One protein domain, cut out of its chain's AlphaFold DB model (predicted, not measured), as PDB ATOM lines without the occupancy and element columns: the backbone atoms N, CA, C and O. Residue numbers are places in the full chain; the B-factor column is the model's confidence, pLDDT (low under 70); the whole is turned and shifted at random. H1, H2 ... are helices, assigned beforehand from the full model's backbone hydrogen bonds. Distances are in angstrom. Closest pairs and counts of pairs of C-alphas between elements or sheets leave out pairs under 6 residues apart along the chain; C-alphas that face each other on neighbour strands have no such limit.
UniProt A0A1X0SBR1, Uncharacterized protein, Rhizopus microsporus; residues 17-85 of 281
ATOM      1  N   TYR A  17     169.184 175.871 160.103       55.09
ATOM      2  CA  TYR A  17     168.632 176.195 161.413       55.09
ATOM      3  C   TYR A  17     167.761 177.458 161.448       55.09
ATOM      4  O   TYR A  17     167.116 177.691 162.464       55.09
ATOM      5  N   GLN A  18     167.695 178.251 160.372       58.66
ATOM      6  CA  GLN A  18     166.893 179.489 160.340       58.66
ATOM      7  C   GLN A  18     165.848 179.564 159.219       58.66
ATOM      8  O   GLN A  18     165.055 180.501 159.199       58.66
ATOM      9  N   GLU A  19     165.800 178.601 158.295       61.34
ATOM     10  CA  GLU A  19     164.745 178.598 157.278       61.34
ATOM     11  C   GLU A  19     163.429 178.113 157.896       61.34
ATOM     12  O   GLU A  19     163.348 177.002 158.427       61.34
ATOM     13  N   ALA A  20     162.397 178.960 157.800       76.25
ATOM     14  CA  ALA A  20     161.005 178.614 158.061       76.25
ATOM     15  C   ALA A  20     160.709 177.211 157.509       76.25
ATOM     16  O   ALA A  20     160.990 176.923 156.339       76.25
ATOM     17  N   TRP A  21     160.174 176.320 158.343       88.00
ATOM     18  CA  TRP A  21     159.978 174.935 157.946       88.00
ATOM     19  C   TRP A  21     158.854 174.828 156.925       88.00
ATOM     20  O   TRP A  21     157.674 174.716 157.237       88.00
ATOM     21  N   THR A  22     159.216 174.858 155.652       91.44
ATOM     22  CA  THR A  22     158.255 174.619 154.583       91.44
ATOM     23  C   THR A  22     157.904 173.132 154.526       91.44
ATOM     24  O   THR A  22     158.737 172.250 154.745       91.44
ATOM     25  N   LYS A  23     156.657 172.809 154.163       93.94
ATOM     26  CA  LYS A  23     156.207 171.410 154.022       93.94
ATOM     27  C   LYS A  23     157.111 170.598 153.084       93.94
ATOM     28  O   LYS A  23     157.286 169.396 153.268       93.94
ATOM     29  N   THR A  24     157.700 171.242 152.076       93.88
ATOM     30  CA  THR A  24     158.623 170.612 151.126       93.88
ATOM     31  C   THR A  24     160.005 170.348 151.723       93.88
ATOM     32  O   THR A  24     160.565 169.289 151.434       93.88
ATOM     33  N   SER A  25     160.551 171.237 152.564       93.25
ATOM     34  CA  SER A  25     161.824 170.988 153.256       93.25
ATOM     35  C   SER A  25     161.677 169.861 154.279       93.25
ATOM     36  O   SER A  25     162.469 168.920 154.267       93.25
ATOM     37  N   LEU A  26     160.586 169.857 155.050       94.75
ATOM     38  CA  LEU A  26     160.271 168.790 156.005       94.75
ATOM     39  C   LEU A  26     160.061 167.428 155.320       94.75
ATOM     40  O   LEU A  26     160.507 166.394 155.821       94.75
ATOM     41  N   LYS A  27     159.451 167.397 154.126       96.00
ATOM     42  CA  LYS A  27     159.298 166.158 153.340       96.00
ATOM     43  C   LYS A  27     160.629 165.555 152.888       96.00
ATOM     44  O   LYS A  27     160.689 164.335 152.715       96.00
ATOM     45  N   LYS A  28     161.682 166.359 152.710       95.69
ATOM     46  CA  LYS A  28     163.018 165.873 152.322       95.69
ATOM     47  C   LYS A  28     163.762 165.201 153.482       95.69
ATOM     48  O   LYS A  28     164.584 164.327 153.227       95.69
ATOM     49  N   LEU A  29     163.435 165.548 154.728       95.25
ATOM     50  CA  LEU A  29     164.078 165.002 155.926       95.25
ATOM     51  C   LEU A  29     163.657 163.554 156.209       95.25
ATOM     52  O   LEU A  29     162.536 163.122 155.910       95.25
ATOM     53  N   LYS A  30     164.554 162.768 156.804       97.25
ATOM     54  CA  LYS A  30     164.238 161.411 157.283       97.25
ATOM     55  C   LYS A  30     163.375 161.479 158.548       97.25
ATOM     56  O   LYS A  30     163.413 162.453 159.290       97.25
ATOM     57  N   LYS A  31     162.627 160.407 158.850       95.94
ATOM     58  CA  LYS A  31     161.781 160.337 160.063       95.94
ATOM     59  C   LYS A  31     162.576 160.620 161.348       95.94
ATOM     60  O   LYS A  31     162.077 161.302 162.234       95.94
ATOM     61  N   ASN A  32     163.816 160.140 161.422       96.44
ATOM     62  CA  ASN A  32     164.689 160.349 162.580       96.44
ATOM     63  C   ASN A  32     165.124 161.815 162.730       96.44
ATOM     64  O   ASN A  32     165.162 162.321 163.846       96.44
ATOM     65  N   GLU A  33     165.400 162.500 161.618       95.38
ATOM     66  CA  GLU A  33     165.733 163.930 161.609       95.38
ATOM     67  C   GLU A  33     164.520 164.760 162.034       95.38
ATOM     68  O   GLU A  33     164.650 165.646 162.869       95.38
ATOM     69  N   LEU A  34     163.322 164.415 161.549       95.38
ATOM     70  CA  LEU A  34     162.073 165.054 161.976       95.38
ATOM     71  C   LEU A  34     161.815 164.871 163.480       95.38
ATOM     72  O   LEU A  34     161.408 165.814 164.150       95.38
ATOM     73  N   LEU A  35     162.094 163.685 164.029       94.56
ATOM     74  CA  LEU A  35     162.003 163.428 165.471       94.56
ATOM     75  C   LEU A  35     163.019 164.250 166.274       94.56
ATOM     76  O   LEU A  35     162.674 164.763 167.336       94.56
ATOM     77  N   GLN A  36     164.258 164.385 165.791       94.19
ATOM     78  CA  GLN A  36     165.264 165.244 166.427       94.19
ATOM     79  C   GLN A  36     164.843 166.714 166.397       94.19
ATOM     80  O   GLN A  36     164.904 167.381 167.427       94.19
ATOM     81  N   LEU A  37     164.350 167.184 165.250       93.62
ATOM     82  CA  LEU A  37     163.835 168.540 165.076       93.62
ATOM     83  C   LEU A  37     162.696 168.820 166.066       93.62
ATOM     84  O   LEU A  37     162.676 169.838 166.750       93.62
ATOM     85  N   ALA A  38     161.775 167.869 166.198       93.31
ATOM     86  CA  ALA A  38     160.650 167.991 167.106       93.31
ATOM     87  C   ALA A  38     161.078 167.961 168.585       93.31
ATOM     88  O   ALA A  38     160.558 168.733 169.389       93.31
ATOM     89  N   LYS A  39     162.086 167.156 168.947       93.06
ATOM     90  CA  LYS A  39     162.697 167.204 170.288       93.06
ATOM     91  C   LYS A  39     163.332 168.561 170.580       93.06
ATOM     92  O   LYS A  39     163.096 169.115 171.647       93.06
ATOM     93  N   GLN A  40     164.085 169.114 169.630       91.94
ATOM     94  CA  GLN A  40     164.721 170.427 169.768       91.94
ATOM     95  C   GLN A  40     163.688 171.546 169.980       91.94
ATOM     96  O   GLN A  40     163.941 172.505 170.707       91.94
ATOM     97  N   HIS A  41     162.495 171.403 169.403       90.06
ATOM     98  CA  HIS A  41     161.396 172.356 169.557       90.06
ATOM     99  C   HIS A  41     160.386 171.963 170.649       90.06
ATOM    100  O   HIS A  41     159.288 172.511 170.680       90.06
ATOM    101  N   HIS A  42     160.777 171.071 171.571       89.12
ATOM    102  CA  HIS A  42     160.009 170.681 172.760       89.12
ATOM    103  C   HIS A  42     158.619 170.091 172.461       89.12
ATOM    104  O   HIS A  42     157.687 170.210 173.257       89.12
ATOM    105  N   VAL A  43     158.466 169.404 171.329       87.31
ATOM    106  CA  VAL A  43     157.221 168.705 170.992       87.31
ATOM    107  C   VAL A  43     157.183 167.389 171.763       87.31
ATOM    108  O   VAL A  43     157.768 166.388 171.355       87.31
ATOM    109  N   GLN A  44     156.527 167.394 172.924       78.88
ATOM    110  CA  GLN A  44     156.593 166.287 173.890       78.88
ATOM    111  C   GLN A  44     155.961 164.974 173.397       78.88
ATOM    112  O   GLN A  44     156.259 163.916 173.948       78.88
ATOM    113  N   LYS A  45     155.112 164.997 172.358       83.50
ATOM    114  CA  LYS A  45     154.370 163.806 171.913       83.50
ATOM    115  C   LYS A  45     154.279 163.684 170.394       83.50
ATOM    116  O   LYS A  45     153.214 163.788 169.799       83.50
ATOM    117  N   VAL A  46     155.423 163.430 169.773       84.44
ATOM    118  CA  VAL A  46     155.534 163.231 168.325       84.44
ATOM    119  C   VAL A  46     155.360 161.748 168.028       84.44
ATOM    120  O   VAL A  46     156.312 160.970 168.093       84.44
ATOM    121  N   MET A  47     154.130 161.330 167.753       86.25
ATOM    122  CA  MET A  47     153.820 159.945 167.392       86.25
ATOM    123  C   MET A  47     153.081 159.898 166.060       86.25
ATOM    124  O   MET A  47     152.264 160.769 165.774       86.25
ATOM    125  N   GLY A  48     153.386 158.876 165.255       93.25
ATOM    126  CA  GLY A  48     152.707 158.624 163.986       93.25
ATOM    127  C   GLY A  48     153.631 158.311 162.810       93.25
ATOM    128  O   GLY A  48     154.811 157.936 162.948       93.25
ATOM    129  N   THR A  49     153.046 158.429 161.626       97.06
ATOM    130  CA  THR A  49     153.720 158.342 160.334       97.06
ATOM    131  C   THR A  49     154.567 159.588 160.080       97.06
ATOM    132  O   THR A  49     154.463 160.595 160.773       97.06
ATOM    133  N   LYS A  50     155.446 159.536 159.073       96.44
ATOM    134  CA  LYS A  50     156.286 160.687 158.709       96.44
ATOM    135  C   LYS A  50     155.446 161.941 158.419       96.44
ATOM    136  O   LYS A  50     155.869 163.026 158.788       96.44
ATOM    137  N   ASN A  51     154.282 161.788 157.786       96.50
ATOM    138  CA  ASN A  51     153.413 162.917 157.457       96.50
ATOM    139  C   ASN A  51     152.775 163.530 158.708       96.50
ATOM    140  O   ASN A  51     152.790 164.748 158.823       96.50
ATOM    141  N   ASP A  52     152.350 162.712 159.676       95.94
ATOM    142  CA  ASP A  52     151.777 163.209 160.937       95.94
ATOM    143  C   ASP A  52     152.776 164.094 161.695       95.94
ATOM    144  O   ASP A  52     152.421 165.145 162.220       95.94
ATOM    145  N   ILE A  53     154.056 163.703 161.695       95.50
ATOM    146  CA  ILE A  53     155.133 164.492 162.312       95.50
ATOM    147  C   ILE A  53     155.331 165.822 161.575       95.50
ATOM    148  O   ILE A  53     155.528 166.857 162.207       95.50
ATOM    149  N   ILE A  54     155.284 165.802 160.239       95.69
ATOM    150  CA  ILE A  54     155.412 167.010 159.414       95.69
ATOM    151  C   ILE A  54     154.257 167.970 159.701       95.69
ATOM    152  O   ILE A  54     154.497 169.159 159.895       95.69
ATOM    153  N   ASP A  55     153.025 167.467 159.751       94.88
ATOM    154  CA  ASP A  55     151.848 168.299 159.983       94.88
ATOM    155  C   ASP A  55     151.839 168.863 161.420       94.88
ATOM    156  O   ASP A  55     151.535 170.040 161.604       94.88
ATOM    157  N   GLN A  56     152.293 168.102 162.427       94.19
ATOM    158  CA  GLN A  56     152.490 168.610 163.799       94.19
ATOM    159  C   GLN A  56     153.541 169.728 163.873       94.19
ATOM    160  O   GLN A  56     153.330 170.732 164.555       94.19
ATOM    161  N   LEU A  57     154.671 169.572 163.177       93.50
ATOM    162  CA  LEU A  57     155.723 170.591 163.127       93.50
ATOM    163  C   LEU A  57     155.248 171.875 162.434       93.50
ATOM    164  O   LEU A  57     155.558 172.967 162.906       93.50
ATOM    165  N   LEU A  58     154.469 171.748 161.355       93.44
ATOM    166  CA  LEU A  58     153.874 172.890 160.656       93.44
ATOM    167  C   LEU A  58     152.857 173.628 161.532       93.44
ATOM    168  O   LEU A  58     152.927 174.849 161.641       93.44
ATOM    169  N   LEU A  59     151.970 172.894 162.208       92.62
ATOM    170  CA  LEU A  59     150.978 173.468 163.122       92.62
ATOM    171  C   LEU A  59     151.646 174.257 164.261       92.62
ATOM    172  O   LEU A  59     151.187 175.327 164.656       92.62
ATOM    173  N   LEU A  60     152.756 173.744 164.791       90.12
ATOM    174  CA  LEU A  60     153.522 174.434 165.827       90.12
ATOM    175  C   LEU A  60     154.172 175.717 165.332       90.12
ATOM    176  O   LEU A  60     154.238 176.690 166.082       90.12
ATOM    177  N   GLN A  61     154.666 175.718 164.099       89.56
ATOM    178  CA  GLN A  61     155.222 176.920 163.501       89.56
ATOM    179  C   GLN A  61     154.140 177.985 163.306       89.56
ATOM    180  O   GLN A  61     154.362 179.138 163.660       89.56
ATOM    181  N   GLU A  62     152.964 177.600 162.814       88.81
ATOM    182  CA  GLU A  62     151.824 178.507 162.672       88.81
ATOM    183  C   GLU A  62     151.392 179.079 164.029       88.81
ATOM    184  O   GLU A  62     151.219 180.287 164.169       88.81
ATOM    185  N   LYS A  63     151.332 178.237 165.068       87.56
ATOM    186  CA  LYS A  63     151.043 178.687 166.433       87.56
ATOM    187  C   LYS A  63     152.076 179.695 166.951       87.56
ATOM    188  O   LYS A  63     151.685 180.665 167.588       87.56
ATOM    189  N   LYS A  64     153.372 179.470 166.703       84.00
ATOM    190  CA  LYS A  64     154.433 180.405 167.117       84.00
ATOM    191  C   LYS A  64     154.334 181.738 166.387       84.00
ATOM    192  O   LYS A  64     154.368 182.768 167.042       84.00
ATOM    193  N   ASN A  65     154.132 181.708 165.073       82.12
ATOM    194  CA  ASN A  65     153.983 182.929 164.286       82.12
ATOM    195  C   ASN A  65     152.790 183.767 164.777       82.12
ATOM    196  O   ASN A  65     152.931 184.965 164.984       82.12
ATOM    197  N   ASN A  66     151.650 183.127 165.057       81.62
ATOM    198  CA  ASN A  66     150.472 183.824 165.579       81.62
ATOM    199  C   ASN A  66     150.688 184.391 166.993       81.62
ATOM    200  O   ASN A  66     150.130 185.435 167.321       81.62
ATOM    201  N   GLN A  67     151.471 183.711 167.834       80.88
ATOM    202  CA  GLN A  67     151.807 184.202 169.172       80.88
ATOM    203  C   GLN A  67     152.718 185.434 169.095       80.88
ATOM    204  O   GLN A  67     152.449 186.426 169.765       80.88
ATOM    205  N   ASP A  68     153.745 185.394 168.243       80.81
ATOM    206  CA  ASP A  68     154.676 186.511 168.062       80.81
ATOM    207  C   ASP A  68     153.972 187.748 167.476       80.81
ATOM    208  O   ASP A  68     154.292 188.878 167.850       80.81
ATOM    209  N   ASP A  69     153.003 187.549 166.578       80.00
ATOM    210  CA  ASP A  69     152.188 188.636 166.029       80.00
ATOM    211  C   ASP A  69     151.236 189.214 167.087       80.00
ATOM    212  O   ASP A  69     151.127 190.434 167.216       80.00
ATOM    213  N   PHE A  70     150.616 188.361 167.910       81.06
ATOM    214  CA  PHE A  70     149.776 188.810 169.021       81.06
ATOM    215  C   PHE A  70     150.567 189.619 170.054       81.06
ATOM    216  O   PHE A  70     150.118 190.684 170.482       81.06
ATOM    217  N   ASP A  71     151.756 189.148 170.434       84.44
ATOM    218  CA  ASP A  71     152.600 189.824 171.417       84.44
ATOM    219  C   ASP A  71     153.115 191.165 170.872       84.44
ATOM    220  O   ASP A  71     153.126 192.161 171.598       84.44
ATOM    221  N   LYS A  72     153.458 191.247 169.579       87.50
ATOM    222  CA  LYS A  72     153.820 192.519 168.928       87.50
ATOM    223  C   LYS A  72     152.668 193.511 168.890       87.50
ATOM    224  O   LYS A  72     152.874 194.676 169.232       87.50
ATOM    225  N   ASP A  73     151.474 193.072 168.504       89.94
ATOM    226  CA  ASP A  73     150.292 193.934 168.475       89.94
ATOM    227  C   ASP A  73     149.930 194.414 169.882       89.94
ATOM    228  O   ASP A  73     149.594 195.584 170.082       89.94
ATOM    229  N   TRP A  74     150.060 193.541 170.883       92.00
ATOM    230  CA  TRP A  74     149.815 193.895 172.274       92.00
ATOM    231  C   TRP A  74     150.836 194.907 172.801       92.00
ATOM    232  O   TRP A  74     150.440 195.919 173.386       92.00
ATOM    233  N   VAL A  75     152.133 194.688 172.553       91.38
ATOM    234  CA  VAL A  75     153.203 195.622 172.937       91.38
ATOM    235  C   VAL A  75     153.029 196.962 172.221       91.38
ATOM    236  O   VAL A  75     153.080 198.003 172.872       91.38
ATOM    237  N   SER A  76     152.720 196.966 170.923       92.81
ATOM    238  CA  SER A  76     152.490 198.199 170.160       92.81
ATOM    239  C   SER A  76     151.263 198.973 170.661       92.81
ATOM    240  O   SER A  76     151.323 200.187 170.884       92.81
ATOM    241  N   ALA A  77     150.152 198.279 170.927       91.00
ATOM    242  CA  ALA A  77     148.957 198.889 171.504       91.00
ATOM    243  C   ALA A  77     149.222 199.442 172.914       91.00
ATOM    244  O   ALA A  77     148.691 200.497 173.282       91.00
ATOM    245  N   PHE A  78     150.043 198.748 173.704       92.38
ATOM    246  CA  PHE A  78     150.466 199.202 175.020       92.38
ATOM    247  C   PHE A  78     151.337 200.461 174.928       92.38
ATOM    248  O   PHE A  78     151.003 201.463 175.561       92.38
ATOM    249  N   GLU A  79     152.385 200.455 174.103       88.94
ATOM    250  CA  GLU A  79     153.270 201.606 173.886       88.94
ATOM    251  C   GLU A  79     152.495 202.832 173.401       88.94
ATOM    252  O   GLU A  79     152.624 203.913 173.981       88.94
ATOM    253  N   SER A  80     151.607 202.659 172.419       88.94
ATOM    254  CA  SER A  80     150.729 203.728 171.938       88.94
ATOM    255  C   SER A  80     149.887 204.315 173.079       88.94
ATOM    256  O   SER A  80     149.772 205.533 173.244       88.94
ATOM    257  N   LYS A  81     149.349 203.461 173.953       88.00
ATOM    258  CA  LYS A  81     148.533 203.893 175.093       88.00
ATOM    259  C   LYS A  81     149.338 204.586 176.192       88.00
ATOM    260  O   LYS A  81     148.801 205.483 176.848       88.00
ATOM    261  N   VAL A  82     150.592 204.189 176.404       85.81
ATOM    262  CA  VAL A  82     151.512 204.848 177.341       85.81
ATOM    263  C   VAL A  82     151.936 206.215 176.799       85.81
ATOM    264  O   VAL A  82     151.839 207.201 177.532       85.81
ATOM    265  N   ALA A  83     152.279 206.313 175.512       79.81
ATOM    266  CA  ALA A  83     152.638 207.573 174.858       79.81
ATOM    267  C   ALA A  83     151.509 208.618 174.947       79.81
ATOM    268  O   ALA A  83     151.743 209.789 175.233       79.81
ATOM    269  N   HIS A  84     150.245 208.209 174.820       71.75
ATOM    270  CA  HIS A  84     149.120 209.141 174.963       71.75
ATOM    271  C   HIS A  84     148.904 209.687 176.389       71.75
ATOM    272  O   HIS A  84     148.160 210.656 176.563       71.75
ATOM    273  N   ARG A  85     149.523 209.108 177.429       62.47
ATOM    274  CA  ARG A  85     149.403 209.617 178.809       62.47
ATOM    275  C   ARG A  85     150.397 210.726 179.137       62.47
ATOM    276  O   ARG A  85     150.070 211.567 179.971       62.47
TER     277      ARG A  85
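This is residues 17 to 85 of the 281 residues of an uncharacterized protein of Rhizopus microsporus (UniProt A0A1X0SBR1). One long, unbent helix, H3, has a small compact head at one end, where the two short helices H1 and H2 and the link between H2 and H3 gather round its first turns; the rest of H3, residues 62 to 85, sticks out from this head as a single free arm. H1 and H2 pack on H3 through its residues 50 to 58, and H2 runs the same way as H3. The printed part has 69 residues with three named helices, in the order H1, H2, H3, and no named strand; the class is all helix. The whole is only just extended, close to loose, with a radius of gyration of the C-alphas of 16.6 A, and its spans are 55 by 22 by 17 A, the length being made by H3.

H3 is the longest helix, residues 50 to 85, and measures 53.3 A from C-alpha 50 at (156.286, 160.687, 158.709) to C-alpha 85 at (149.403, 209.617, 178.809). H2, residues 31 to 40, is 14.3 A long. H1, residues 23 to 28, is 8.9 A long and begins with C-alpha 23 at (156.207, 171.410, 154.022).

H3 touches H2 with residues 50 to 57 alone; the closest C-alphas are those of Lys 31 and Lys 50, 5.7 A apart. Their lines stand at a shallow tilt of 26 degrees, and they run the same way. H3 touches H1 with residues 51 to 58 alone, the closest C-alphas being those of Leu 26 and Ile 54, 6.2 A apart. These two run opposite ways at a steep tilt of 42 degrees. H1 and H2 are close but not clearly touching: their closest C-alphas, those of Leu 26 and Leu 34, are 7.3 A apart. They run opposite ways at a steep tilt of 58 degrees. In H1 and H2 every O i to N i+4 pair is within hydrogen-bond range, and in H3 31 of 32 are.

The two C-alphas farthest apart are those of Lys 30 and Arg 85, at 54.8 A. Residues 62 to 85, which belong to H3, stand free; the body without them has 45 residues and spans 23 by 18 by 18 A, with a radius of gyration of 9.3 A. The printed part has no cut. The link from H1 to H2 is tight, with 2 residues, and the link from H2 to H3 is short, with 9. The mean pLDDT of the printed part is 88.2, and the model's confidence is under 70 at residues 17 to 19 and at residue 85.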